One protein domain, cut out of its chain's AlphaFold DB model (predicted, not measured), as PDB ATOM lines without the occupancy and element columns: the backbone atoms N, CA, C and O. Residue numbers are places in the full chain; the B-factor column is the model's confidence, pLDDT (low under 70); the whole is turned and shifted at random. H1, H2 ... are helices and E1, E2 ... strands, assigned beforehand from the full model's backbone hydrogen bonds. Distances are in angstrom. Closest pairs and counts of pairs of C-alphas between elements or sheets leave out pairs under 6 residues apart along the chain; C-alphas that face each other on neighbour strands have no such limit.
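This is residues 4 to 81 of the 860 residues of the protein "CxC4 domain-containing protein" of Klebsormidium nitens (UniProt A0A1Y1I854). A small sheet of three strands, E2, E3 and E4, has the short helix H1 over one face, and no named helix covers its other face. Helix H2 lies off the sheet, farther out than H1, while E1 and the first residues make a small strand-and-loop part that leads into H1. The printed part has 78 residues, with E1, H1, E2, E3, E4 and H2 in this order along the chain; the sheet order is E2, E3, E4, all antiparallel. The class is mixed, helices and strands, with under half of the residues in named elements and long unnamed stretches at residues 4 to 17 and 57 to 71. The whole is compact, with a radius of gyration of the C-alphas of 12.7 A and spans of 34 by 32 by 18 A.

In the sheet, E2 is residues 30 to 33, 10.2 A from first to last C-alpha; E3 is residues 39 to 43, 12.6 A; and E4 is residues 52 to 56, 10.9 A. C-alpha 30 stands at (234.714, 195.623, 340.821). H1 is residues 21 to 27, 9.9 A long, and E1 is residues 18 to 20, 6.5 A, beginning with C-alpha 18 at (246.277, 182.270, 345.625). H2 is residues 72 to 81, 14.2 A long, ending with C-alpha 81 at (230.588, 181.769, 341.422).

The sheet is a meander, each strand the antiparallel neighbour of the one before. E2 and E3 form a hairpin at 158 degrees, with N 30 and O 43 at 2.8 A and N 41 and O 32 at 2.8 A, within hydrogen-bond range. E3 and E4 form a hairpin at 163 degrees, with N 40 and O 55 at 2.9 A and N 42 and O 52 at 2.8 A, also within range. Residues 65 to 66 pair antiparallel with residues 55 to 56 of E4. H1 is on the sheet at a height over the sheet of 8.9 A, over E2 and only just over E3, on which 3 of its C-alphas fall. On the local plane H1 stands at 8 degrees to E2, along the strands; their closest C-alphas, of Asn 25 and Val 31, are 5.1 A apart. H1 and H2 only just touch, with 3 pairs of C-alphas within 8 A, the closest those of Leu 27 and Glu 81 at 5.9 A; they run the same way at a steep tilt of 62 degrees. H2 is not on the sheet and is apart from E2 and E3. E1 and H1 meet only through their link. E1 pairs with no named strand, but its residues 18 to 19 pair antiparallel with residues 4 to 5. In H1 and H2 every O i to N i+4 pair is within hydrogen-bond range.

The two C-alphas farthest apart, those of Asp 61 and Arg 80, are 36.3 A apart. The printed part has no cut. The link from E4 to H2, with 15 residues, is long. Mean pLDDT of the printed part is 72.5; residues 4 to 19, 21, 72 and 81 are under 70.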
ATOM      1  N   LEU A   4     245.865 187.931 346.080       61.94
ATOM      2  CA  LEU A   4     245.521 187.811 347.490       61.94
ATOM      3  C   LEU A   4     245.890 186.408 347.980       61.94
ATOM      4  O   LEU A   4     245.674 185.415 347.277       61.94
ATOM      5  N   VAL A   5     246.441 186.333 349.189       66.00
ATOM      6  CA  VAL A   5     246.875 185.096 349.850       66.00
ATOM      7  C   VAL A   5     246.079 184.913 351.141       66.00
ATOM      8  O   VAL A   5     245.813 185.881 351.856       66.00
ATOM      9  N   SER A   6     245.674 183.678 351.449       61.25
ATOM     10  CA  SER A   6     244.998 183.385 352.719       61.25
ATOM     11  C   SER A   6     245.943 183.599 353.908       61.25
ATOM     12  O   SER A   6     247.045 183.047 353.955       61.25
ATOM     13  N   ALA A   7     245.505 184.420 354.867       52.06
ATOM     14  CA  ALA A   7     246.280 184.789 356.052       52.06
ATOM     15  C   ALA A   7     246.315 183.680 357.121       52.06
ATOM     16  O   ALA A   7     247.162 183.719 358.009       52.06
ATOM     17  N   GLU A   8     245.427 182.684 357.032       50.22
ATOM     18  CA  GLU A   8     245.286 181.601 358.021       50.22
ATOM     19  C   GLU A   8     246.202 180.399 357.730       50.22
ATOM     20  O   GLU A   8     246.269 179.445 358.502       50.22
ATOM     21  N   ILE A   9     246.965 180.449 356.631       49.41
ATOM     22  CA  ILE A   9     247.804 179.341 356.172       49.41
ATOM     23  C   ILE A   9     249.296 179.640 356.405       49.41
ATOM     24  O   ILE A   9     249.777 180.705 356.001       49.41
ATOM     25  N   PRO A  10     250.077 178.692 356.977       48.03
ATOM     26  CA  PRO A  10     251.527 178.832 357.132       48.03
ATOM     27  C   PRO A  10     252.213 179.159 355.800       48.03
ATOM     28  O   PRO A  10     251.871 178.560 354.780       48.03
ATOM     29  N   LYS A  11     253.230 180.036 355.798       47.53
ATOM     30  CA  LYS A  11     253.948 180.493 354.581       47.53
ATOM     31  C   LYS A  11     254.378 179.363 353.630       47.53
ATOM     32  O   LYS A  11     254.381 179.545 352.418       47.53
ATOM     33  N   SER A  12     254.667 178.172 354.155       43.94
ATOM     34  CA  SER A  12     255.037 176.976 353.381       43.94
ATOM     35  C   SER A  12     253.889 176.322 352.591       43.94
ATOM     36  O   SER A  12     254.145 175.509 351.704       43.94
ATOM     37  N   LYS A  13     252.629 176.659 352.887       45.31
ATOM     38  CA  LYS A  13     251.411 176.133 352.241       45.31
ATOM     39  C   LYS A  13     250.656 177.192 351.415       45.31
ATOM     40  O   LYS A  13     249.717 176.843 350.702       45.31
ATOM     41  N   GLN A  14     251.095 178.454 351.449       45.31
ATOM     42  CA  GLN A  14     250.439 179.594 350.789       45.31
ATOM     43  C   GLN A  14     250.404 179.505 349.250       45.31
ATOM     44  O   GLN A  14     249.505 180.064 348.632       45.31
ATOM     45  N   CYS A  15     251.286 178.718 348.615       44.97
ATOM     46  CA  CYS A  15     251.277 178.515 347.156       44.97
ATOM     47  C   CYS A  15     250.022 177.794 346.618       44.97
ATOM     48  O   CYS A  15     249.836 177.729 345.407       44.97
ATOM     49  N   LYS A  16     249.185 177.212 347.493       44.44
ATOM     50  CA  LYS A  16     248.003 176.420 347.108       44.44
ATOM     51  C   LYS A  16     246.676 177.188 347.168       44.44
ATOM     52  O   LYS A  16     245.674 176.659 346.701       44.44
ATOM     53  N   GLN A  17     246.655 178.408 347.711       53.94
ATOM     54  CA  GLN A  17     245.451 179.243 347.819       53.94
ATOM     55  C   GLN A  17     245.778 180.701 347.474       53.94
ATOM     56  O   GLN A  17     245.854 181.572 348.341       53.94
ATOM     57  N   ILE A  18     246.013 180.943 346.184       60.78
ATOM     58  CA  ILE A  18     246.277 182.270 345.625       60.78
ATOM     59  C   ILE A  18     245.081 182.655 344.754       60.78
ATOM     60  O   ILE A  18     244.736 181.923 343.826       60.78
ATOM     61  N   VAL A  19     244.465 183.806 345.025       65.62
ATOM     62  CA  VAL A  19     243.382 184.356 344.194       65.62
ATOM     63  C   VAL A  19     243.898 185.609 343.498       65.62
ATOM     64  O   VAL A  19     244.288 186.573 344.153       65.62
ATOM     65  N   CYS A  20     243.930 185.618 342.164       73.19
ATOM     66  CA  CYS A  20     244.373 186.802 341.429       73.19
ATOM     67  C   CYS A  20     243.306 187.909 341.467       73.19
ATOM     68  O   CYS A  20     242.104 187.626 341.474       73.19
ATOM     69  N   LEU A  21     243.737 189.175 341.432       68.50
ATOM     70  CA  LEU A  21     242.820 190.325 341.462       68.50
ATOM     71  C   LEU A  21     241.840 190.344 340.275       68.50
ATOM     72  O   LEU A  21     240.742 190.871 340.398       68.50
ATOM     73  N   HIS A  22     242.183 189.704 339.153       72.38
ATOM     74  CA  HIS A  22     241.264 189.542 338.024       72.38
ATOM     75  C   HIS A  22     240.095 188.593 338.347       72.38
ATOM     76  O   HIS A  22     238.950 188.881 338.007       72.38
ATOM     77  N   CYS A  23     240.354 187.488 339.054       71.94
ATOM     78  CA  CYS A  23     239.292 186.599 339.527       71.94
ATOM     79  C   CYS A  23     238.419 187.291 340.578       71.94
ATOM     80  O   CYS A  23     237.204 187.126 340.547       71.94
ATOM     81  N   VAL A  24     239.014 188.105 341.458       74.81
ATOM     82  CA  VAL A  24     238.262 188.952 342.401       74.81
ATOM     83  C   VAL A  24     237.357 189.924 341.638       74.81
ATOM     84  O   VAL A  24     236.165 189.983 341.928       74.81
ATOM     85  N   ASN A  25     237.887 190.589 340.604       75.69
ATOM     86  CA  ASN A  25     237.126 191.507 339.758       75.69
ATOM     87  C   ASN A  25     235.898 190.844 339.106       75.69
ATOM     88  O   ASN A  25     234.793 191.381 339.090       75.69
ATOM     89  N   ASN A  26     236.092 189.645 338.560       74.75
ATOM     90  CA  ASN A  26     235.052 188.971 337.788       74.75
ATOM     91  C   ASN A  26     234.009 188.284 338.683       74.75
ATOM     92  O   ASN A  26     232.809 188.310 338.388       74.75
ATOM     93  N   LEU A  27     234.455 187.666 339.778       78.25
ATOM     94  CA  LEU A  27     233.632 186.767 340.590       78.25
ATOM     95  C   LEU A  27     233.113 187.411 341.878       78.25
ATOM     96  O   LEU A  27     232.059 187.001 342.351       78.25
ATOM     97  N   LEU A  28     233.810 188.408 342.435       79.81
ATOM     98  CA  LEU A  28     233.472 188.982 343.740       79.81
ATOM     99  C   LEU A  28     232.963 190.425 343.675       79.81
ATOM    100  O   LEU A  28     232.052 190.744 344.421       79.81
ATOM    101  N   GLY A  29     233.489 191.293 342.814       81.81
ATOM    102  CA  GLY A  29     233.085 192.708 342.742       81.81
ATOM    103  C   GLY A  29     234.098 193.530 341.955       81.81
ATOM    104  O   GLY A  29     235.138 192.999 341.600       81.81
ATOM    105  N   VAL A  30     233.835 194.803 341.673       85.38
ATOM    106  CA  VAL A  30     234.714 195.623 340.821       85.38
ATOM    107  C   VAL A  30     235.975 196.027 341.582       85.38
ATOM    108  O   VAL A  30     235.895 196.600 342.667       85.38
ATOM    109  N   VAL A  31     237.142 195.736 341.005       84.00
ATOM    110  CA  VAL A  31     238.443 196.140 341.551       84.00
ATOM    111  C   VAL A  31     238.880 197.445 340.894       84.00
ATOM    112  O   VAL A  31     238.950 197.519 339.667       84.00
ATOM    113  N   GLY A  32     239.190 198.458 341.699       79.50
ATOM    114  CA  GLY A  32     239.665 199.759 341.228       79.50
ATOM    115  C   GLY A  32     240.854 200.266 342.035       79.50
ATOM    116  O   GLY A  32     241.004 199.938 343.209       79.50
ATOM    117  N   ASP A  33     241.693 201.082 341.406       82.38
ATOM    118  CA  ASP A  33     242.761 201.799 342.100       82.38
ATOM    119  C   ASP A  33     242.208 203.120 342.647       82.38
ATOM    120  O   ASP A  33     241.430 203.808 341.977       82.38
ATOM    121  N   SER A  34     242.604 203.502 343.860       79.50
ATOM    122  CA  SER A  34     242.282 204.830 344.384       79.50
ATOM    123  C   SER A  34     243.012 205.917 343.591       79.50
ATOM    124  O   SER A  34     244.110 205.708 343.076       79.50
ATOM    125  N   ALA A  35     242.417 207.110 343.503       74.38
ATOM    126  CA  ALA A  35     242.949 208.215 342.697       74.38
ATOM    127  C   ALA A  35     244.358 208.681 343.126       74.38
ATOM    128  O   ALA A  35     245.118 209.220 342.320       74.38
ATOM    129  N   ASP A  36     244.733 208.455 344.384       77.62
ATOM    130  CA  ASP A  36     246.073 208.721 344.914       77.62
ATOM    131  C   ASP A  36     247.112 207.640 344.529       77.62
ATOM    132  O   ASP A  36     248.323 207.894 344.596       77.62
ATOM    133  N   GLY A  37     246.662 206.475 344.048       77.56
ATOM    134  CA  GLY A  37     247.471 205.309 343.698       77.56
ATOM    135  C   GLY A  37     248.037 204.562 344.909       77.56
ATOM    136  O   GLY A  37     249.031 203.842 344.765       77.56
ATOM    137  N   LEU A  38     247.478 204.772 346.106       79.81
ATOM    138  CA  LEU A  38     247.976 204.202 347.365       79.81
ATOM    139  C   LEU A  38     247.154 203.010 347.866       79.81
ATOM    140  O   LEU A  38     247.624 202.263 348.723       79.81
ATOM    141  N   SER A  39     245.965 202.784 347.311       83.00
ATOM    142  CA  SER A  39     245.111 201.659 347.677       83.00
ATOM    143  C   SER A  39     244.444 201.021 346.459       83.00
ATOM    144  O   SER A  39     244.195 201.676 345.448       83.00
ATOM    145  N   VAL A  40     244.164 199.725 346.566       83.94
ATOM    146  CA  VAL A  40     243.333 198.974 345.620       83.94
ATOM    147  C   VAL A  40     242.052 198.611 346.352       83.94
ATOM    148  O   VAL A  40     242.105 197.932 347.380       83.94
ATOM    149  N   THR A  41     240.907 199.054 345.852       84.94
ATOM    150  CA  THR A  41     239.600 198.883 346.488       84.94
ATOM    151  C   THR A  41     238.728 197.889 345.728       84.94
ATOM    152  O   THR A  41     238.895 197.653 344.531       84.94
ATOM    153  N   LEU A  42     237.811 197.266 346.461       84.94
ATOM    154  CA  LEU A  42     236.785 196.365 345.957       84.94
ATOM    155  C   LEU A  42     235.410 196.961 346.263       84.94
ATOM    156  O   LEU A  42     235.008 197.022 347.429       84.94
ATOM    157  N   SER A  43     234.693 197.356 345.215       84.06
ATOM    158  CA  SER A  43     233.336 197.908 345.275       84.06
ATOM    159  C   SER A  43     232.309 196.953 344.656       84.06
ATOM    160  O   SER A  43     232.655 196.000 343.953       84.06
ATOM    161  N   GLY A  44     231.020 197.165 344.947       80.56
ATOM    162  CA  GLY A  44     229.936 196.378 344.335       80.56
ATOM    163  C   GLY A  44     230.031 194.867 344.590       80.56
ATOM    164  O   GLY A  44     229.876 194.058 343.674       80.56
ATOM    165  N   ARG A  45     230.342 194.487 345.831       84.31
ATOM    166  CA  ARG A  45     230.579 193.100 346.237       84.31
ATOM    167  C   ARG A  45     229.341 192.207 346.081       84.31
ATOM    168  O   ARG A  45     228.304 192.432 346.700       84.31
ATOM    169  N   LYS A  46     229.482 191.143 345.290       80.38
ATOM    170  CA  LYS A  46     228.455 190.141 344.967       80.38
ATOM    171  C   LYS A  46     228.154 189.177 346.117       80.38
ATOM    172  O   LYS A  46     227.120 188.519 346.092       80.38
ATOM    173  N   ASP A  47     229.033 189.090 347.113       81.00
ATOM    174  CA  ASP A  47     228.828 188.293 348.329       81.00
ATOM    175  C   ASP A  47     228.000 189.029 349.399       81.00
ATOM    176  O   ASP A  47     227.787 188.494 350.483       81.00
ATOM    177  N   GLY A  48     227.534 190.251 349.112       77.00
ATOM    178  CA  GLY A  48     226.783 191.085 350.056       77.00
ATOM    179  C   GLY A  48     227.653 191.755 351.125       77.00
ATOM    180  O   GLY A  48     227.120 192.402 352.028       77.00
ATOM    181  N   GLY A  49     228.982 191.620 351.044       77.25
ATOM    182  CA  GLY A  49     229.914 192.298 351.940       77.25
ATOM    183  C   GLY A  49     230.002 193.806 351.677       77.25
ATOM    184  O   GLY A  49     229.736 194.282 350.575       77.25
ATOM    185  N   ARG A  50     230.423 194.579 352.687       80.44
ATOM    186  CA  ARG A  50     230.725 196.011 352.507       80.44
ATOM    187  C   ARG A  50     231.963 196.197 351.629       80.44
ATOM    188  O   ARG A  50     232.854 195.338 351.627       80.44
ATOM    189  N   GLU A  51     232.013 197.325 350.921       84.94
ATOM    190  CA  GLU A  51     233.193 197.737 350.155       84.94
ATOM    191  C   GLU A  51     234.444 197.676 351.031       84.94
ATOM    192  O   GLU A  51     234.405 198.009 352.220       84.94
ATOM    193  N   ALA A  52     235.535 197.176 350.460       82.00
ATOM    194  CA  ALA A  52     236.730 196.861 351.222       82.00
ATOM    195  C   ALA A  52     237.990 197.208 350.440       82.00
ATOM    196  O   ALA A  52     238.077 196.983 349.234       82.00
ATOM    197  N   THR A  53     239.003 197.695 351.146       84.75
ATOM    198  CA  THR A  53     240.349 197.833 350.593       84.75
ATOM    199  C   THR A  53     240.992 196.452 350.508       84.75
ATOM    200  O   THR A  53     241.014 195.707 351.491       84.75
ATOM    201  N   LEU A  54     241.498 196.090 349.330       81.56
ATOM    202  CA  LEU A  54     242.194 194.831 349.070       81.56
ATOM    203  C   LEU A  54     243.661 194.908 349.479       81.56
ATOM    204  O   LEU A  54     244.168 193.991 350.130       81.56
ATOM    205  N   MET A  55     244.329 195.984 349.065       82.69
ATOM    206  CA  MET A  55     245.751 196.216 349.290       82.69
ATOM    207  C   MET A  55     245.999 197.706 349.529       82.69
ATOM    208  O   MET A  55     245.381 198.543 348.873       82.69
ATOM    209  N   GLU A  56     246.927 198.032 350.421       84.00
ATOM    210  CA  GLU A  56     247.352 199.404 350.712       84.00
ATOM    211  C   GLU A  56     248.878 199.523 350.737       84.00
ATOM    212  O   GLU A  56     249.590 198.557 351.023       84.00
ATOM    213  N   ARG A  57     249.398 200.712 350.440       81.56
ATOM    214  CA  ARG A  57     250.814 201.059 350.603       81.56
ATOM    215  C   ARG A  57     250.944 202.485 351.125       81.56
ATOM    216  O   ARG A  57     250.167 203.357 350.760       81.56
ATOM    217  N   GLN A  58     251.951 202.728 351.961       79.50
ATOM    218  CA  GLN A  58     252.144 204.038 352.600       79.50
ATOM    219  C   GLN A  58     252.692 205.108 351.641       79.50
ATOM    220  O   GLN A  58     252.426 206.292 351.815       79.50
ATOM    221  N   THR A  59     253.451 204.705 350.621       78.50
ATOM    222  CA  THR A  59     254.024 205.591 349.598       78.50
ATOM    223  C   THR A  59     253.910 204.934 348.225       78.50
ATOM    224  O   THR A  59     253.769 203.713 348.129       78.50
ATOM    225  N   ARG A  60     253.990 205.714 347.135       73.75
ATOM    226  CA  ARG A  60     253.882 205.177 345.762       73.75
ATOM    227  C   ARG A  60     254.987 204.180 345.391       73.75
ATOM    228  O   ARG A  60     254.758 203.356 344.512       73.75
ATOM    229  N   ASP A  61     256.110 204.196 346.103       72.38
ATOM    230  CA  ASP A  61     257.228 203.264 345.907       72.38
ATOM    231  C   ASP A  61     257.328 202.210 347.029       72.38
ATOM    232  O   ASP A  61     258.232 201.377 347.040       72.38
ATOM    233  N   GLY A  62     256.394 202.234 347.987       71.06
ATOM    234  CA  GLY A  62     256.351 201.322 349.126       71.06
ATOM    235  C   GLY A  62     255.758 199.952 348.792       71.06
ATOM    236  O   GLY A  62     255.009 199.780 347.824       71.06
ATOM    237  N   ALA A  63     256.072 198.963 349.633       70.88
ATOM    238  CA  ALA A  63     255.536 197.612 349.510       70.88
ATOM    239  C   ALA A  63     254.016 197.582 349.749       70.88
ATOM    240  O   ALA A  63     253.502 198.226 350.665       70.88
ATOM    241  N   TRP A  64     253.309 196.796 348.936       75.81
ATOM    242  CA  TRP A  64     251.877 196.573 349.100       75.81
ATOM    243  C   TRP A  64     251.592 195.610 350.250       75.81
ATOM    244  O   TRP A  64     252.142 194.509 350.307       75.81
ATOM    245  N   THR A  65     250.674 196.005 351.120       78.50
ATOM    246  CA  THR A  65     250.178 195.208 352.239       78.50
ATOM    247  C   THR A  65     248.742 194.800 351.954       78.50
ATOM    248  O   THR A  65     247.901 195.636 351.642       78.50
ATOM    249  N   GLN A  66     248.455 193.502 352.027       80.44
ATOM    250  CA  GLN A  66     247.099 192.990 351.856       80.44
ATOM    251  C   GLN A  66     246.260 193.294 353.102       80.44
ATOM    252  O   GLN A  66     246.603 192.863 354.201       80.44
ATOM    253  N   THR A  67     245.134 193.974 352.911       80.69
ATOM    254  CA  THR A  67     244.200 194.358 353.979       80.69
ATOM    255  C   THR A  67     242.968 193.455 354.020       80.69
ATOM    256  O   THR A  67     242.467 193.148 355.103       80.69
ATOM    257  N   LEU A  68     242.497 192.954 352.869       79.06
ATOM    258  CA  LEU A  68     241.379 192.008 352.833       79.06
ATOM    259  C   LEU A  68     241.860 190.591 353.171       79.06
ATOM    260  O   LEU A  68     242.666 190.006 352.448       79.06
ATOM    261  N   LYS A  69     241.322 189.996 354.240       76.56
ATOM    262  CA  LYS A  69     241.558 188.582 354.569       76.56
ATOM    263  C   LYS A  69     240.705 187.677 353.674       76.56
ATOM    264  O   LYS A  69     239.491 187.850 353.601       76.56
ATOM    265  N   LEU A  70     241.335 186.695 353.026       71.56
ATOM    266  CA  LEU A  70     240.623 185.618 352.330       71.56
ATOM    267  C   LEU A  70     240.178 184.570 353.356       71.56
ATOM    268  O   LEU A  70     240.963 183.695 353.712       71.56
ATOM    269  N   THR A  71     238.949 184.688 353.850       75.62
ATOM    270  CA  THR A  71     238.342 183.677 354.725       75.62
ATOM    271  C   THR A  71     237.875 182.467 353.916       75.62
ATOM    272  O   THR A  71     237.612 182.576 352.713       75.62
ATOM    273  N   ASP A  72     237.713 181.318 354.573       69.75
ATOM    274  CA  ASP A  72     237.185 180.102 353.937       69.75
ATOM    275  C   ASP A  72     235.798 180.323 353.309       69.75
ATOM    276  O   ASP A  72     235.499 179.793 352.239       69.75
ATOM    277  N   GLU A  73     234.973 181.180 353.914       73.75
ATOM    278  CA  GLU A  73     233.663 181.576 353.386       73.75
ATOM    279  C   GLU A  73     233.775 182.331 352.053       73.75
ATOM    280  O   GLU A  73     233.040 182.041 351.103       73.75
ATOM    281  N   LEU A  74     234.732 183.261 351.951       71.56
ATOM    282  CA  LEU A  74     234.988 184.034 350.736       71.56
ATOM    283  C   LEU A  74     235.554 183.143 349.622       71.56
ATOM    284  O   LEU A  74     235.174 183.264 348.457       71.56
ATOM    285  N   ILE A  75     236.430 182.203 349.984       71.56
ATOM    286  CA  ILE A  75     236.996 181.211 349.064       71.56
ATOM    287  C   ILE A  75     235.891 180.279 348.546       71.56
ATOM    288  O   ILE A  75     235.782 180.055 347.338       71.56
ATOM    289  N   ALA A  76     235.015 179.790 349.425       72.81
ATOM    290  CA  ALA A  76     233.870 178.967 349.042       72.81
ATOM    291  C   ALA A  76     232.872 179.733 348.155       72.81
ATOM    292  O   ALA A  76     232.301 179.162 347.221       72.81
ATOM    293  N   PHE A  77     232.666 181.030 348.403       75.25
ATOM    294  CA  PHE A  77     231.871 181.897 347.534       75.25
ATOM    295  C   PHE A  77     232.483 182.011 346.129       75.25
ATOM    296  O   PHE A  77     231.804 181.724 345.144       75.25
ATOM    297  N   LEU A  78     233.780 182.321 346.033       71.56
ATOM    298  CA  LEU A  78     234.507 182.410 344.761       71.56
ATOM    299  C   LEU A  78     234.465 181.094 343.971       71.56
ATOM    300  O   LEU A  78     234.268 181.111 342.756       71.56
ATOM    301  N   HIS A  79     234.596 179.948 344.644       70.50
ATOM    302  CA  HIS A  79     234.463 178.637 344.003       70.50
ATOM    303  C   HIS A  79     233.062 178.401 343.429       70.50
ATOM    304  O   HIS A  79     232.940 177.894 342.311       70.50
ATOM    305  N   ARG A  80     232.006 178.788 344.158       72.44
ATOM    306  CA  ARG A  80     230.616 178.663 343.692       72.44
ATOM    307  C   ARG A  80     230.323 179.578 342.504       72.44
ATOM    308  O   ARG A  80     229.728 179.120 341.532       72.44
ATOM    309  N   GLU A  81     230.776 180.828 342.536       67.56
ATOM    310  CA  GLU A  81     230.588 181.769 341.422       67.56
ATOM    311  C   GLU A  81     231.424 181.393 340.187       67.56
ATOM    312  O   GLU A  81     230.951 181.495 339.054       67.56
TER     313      GLU A  81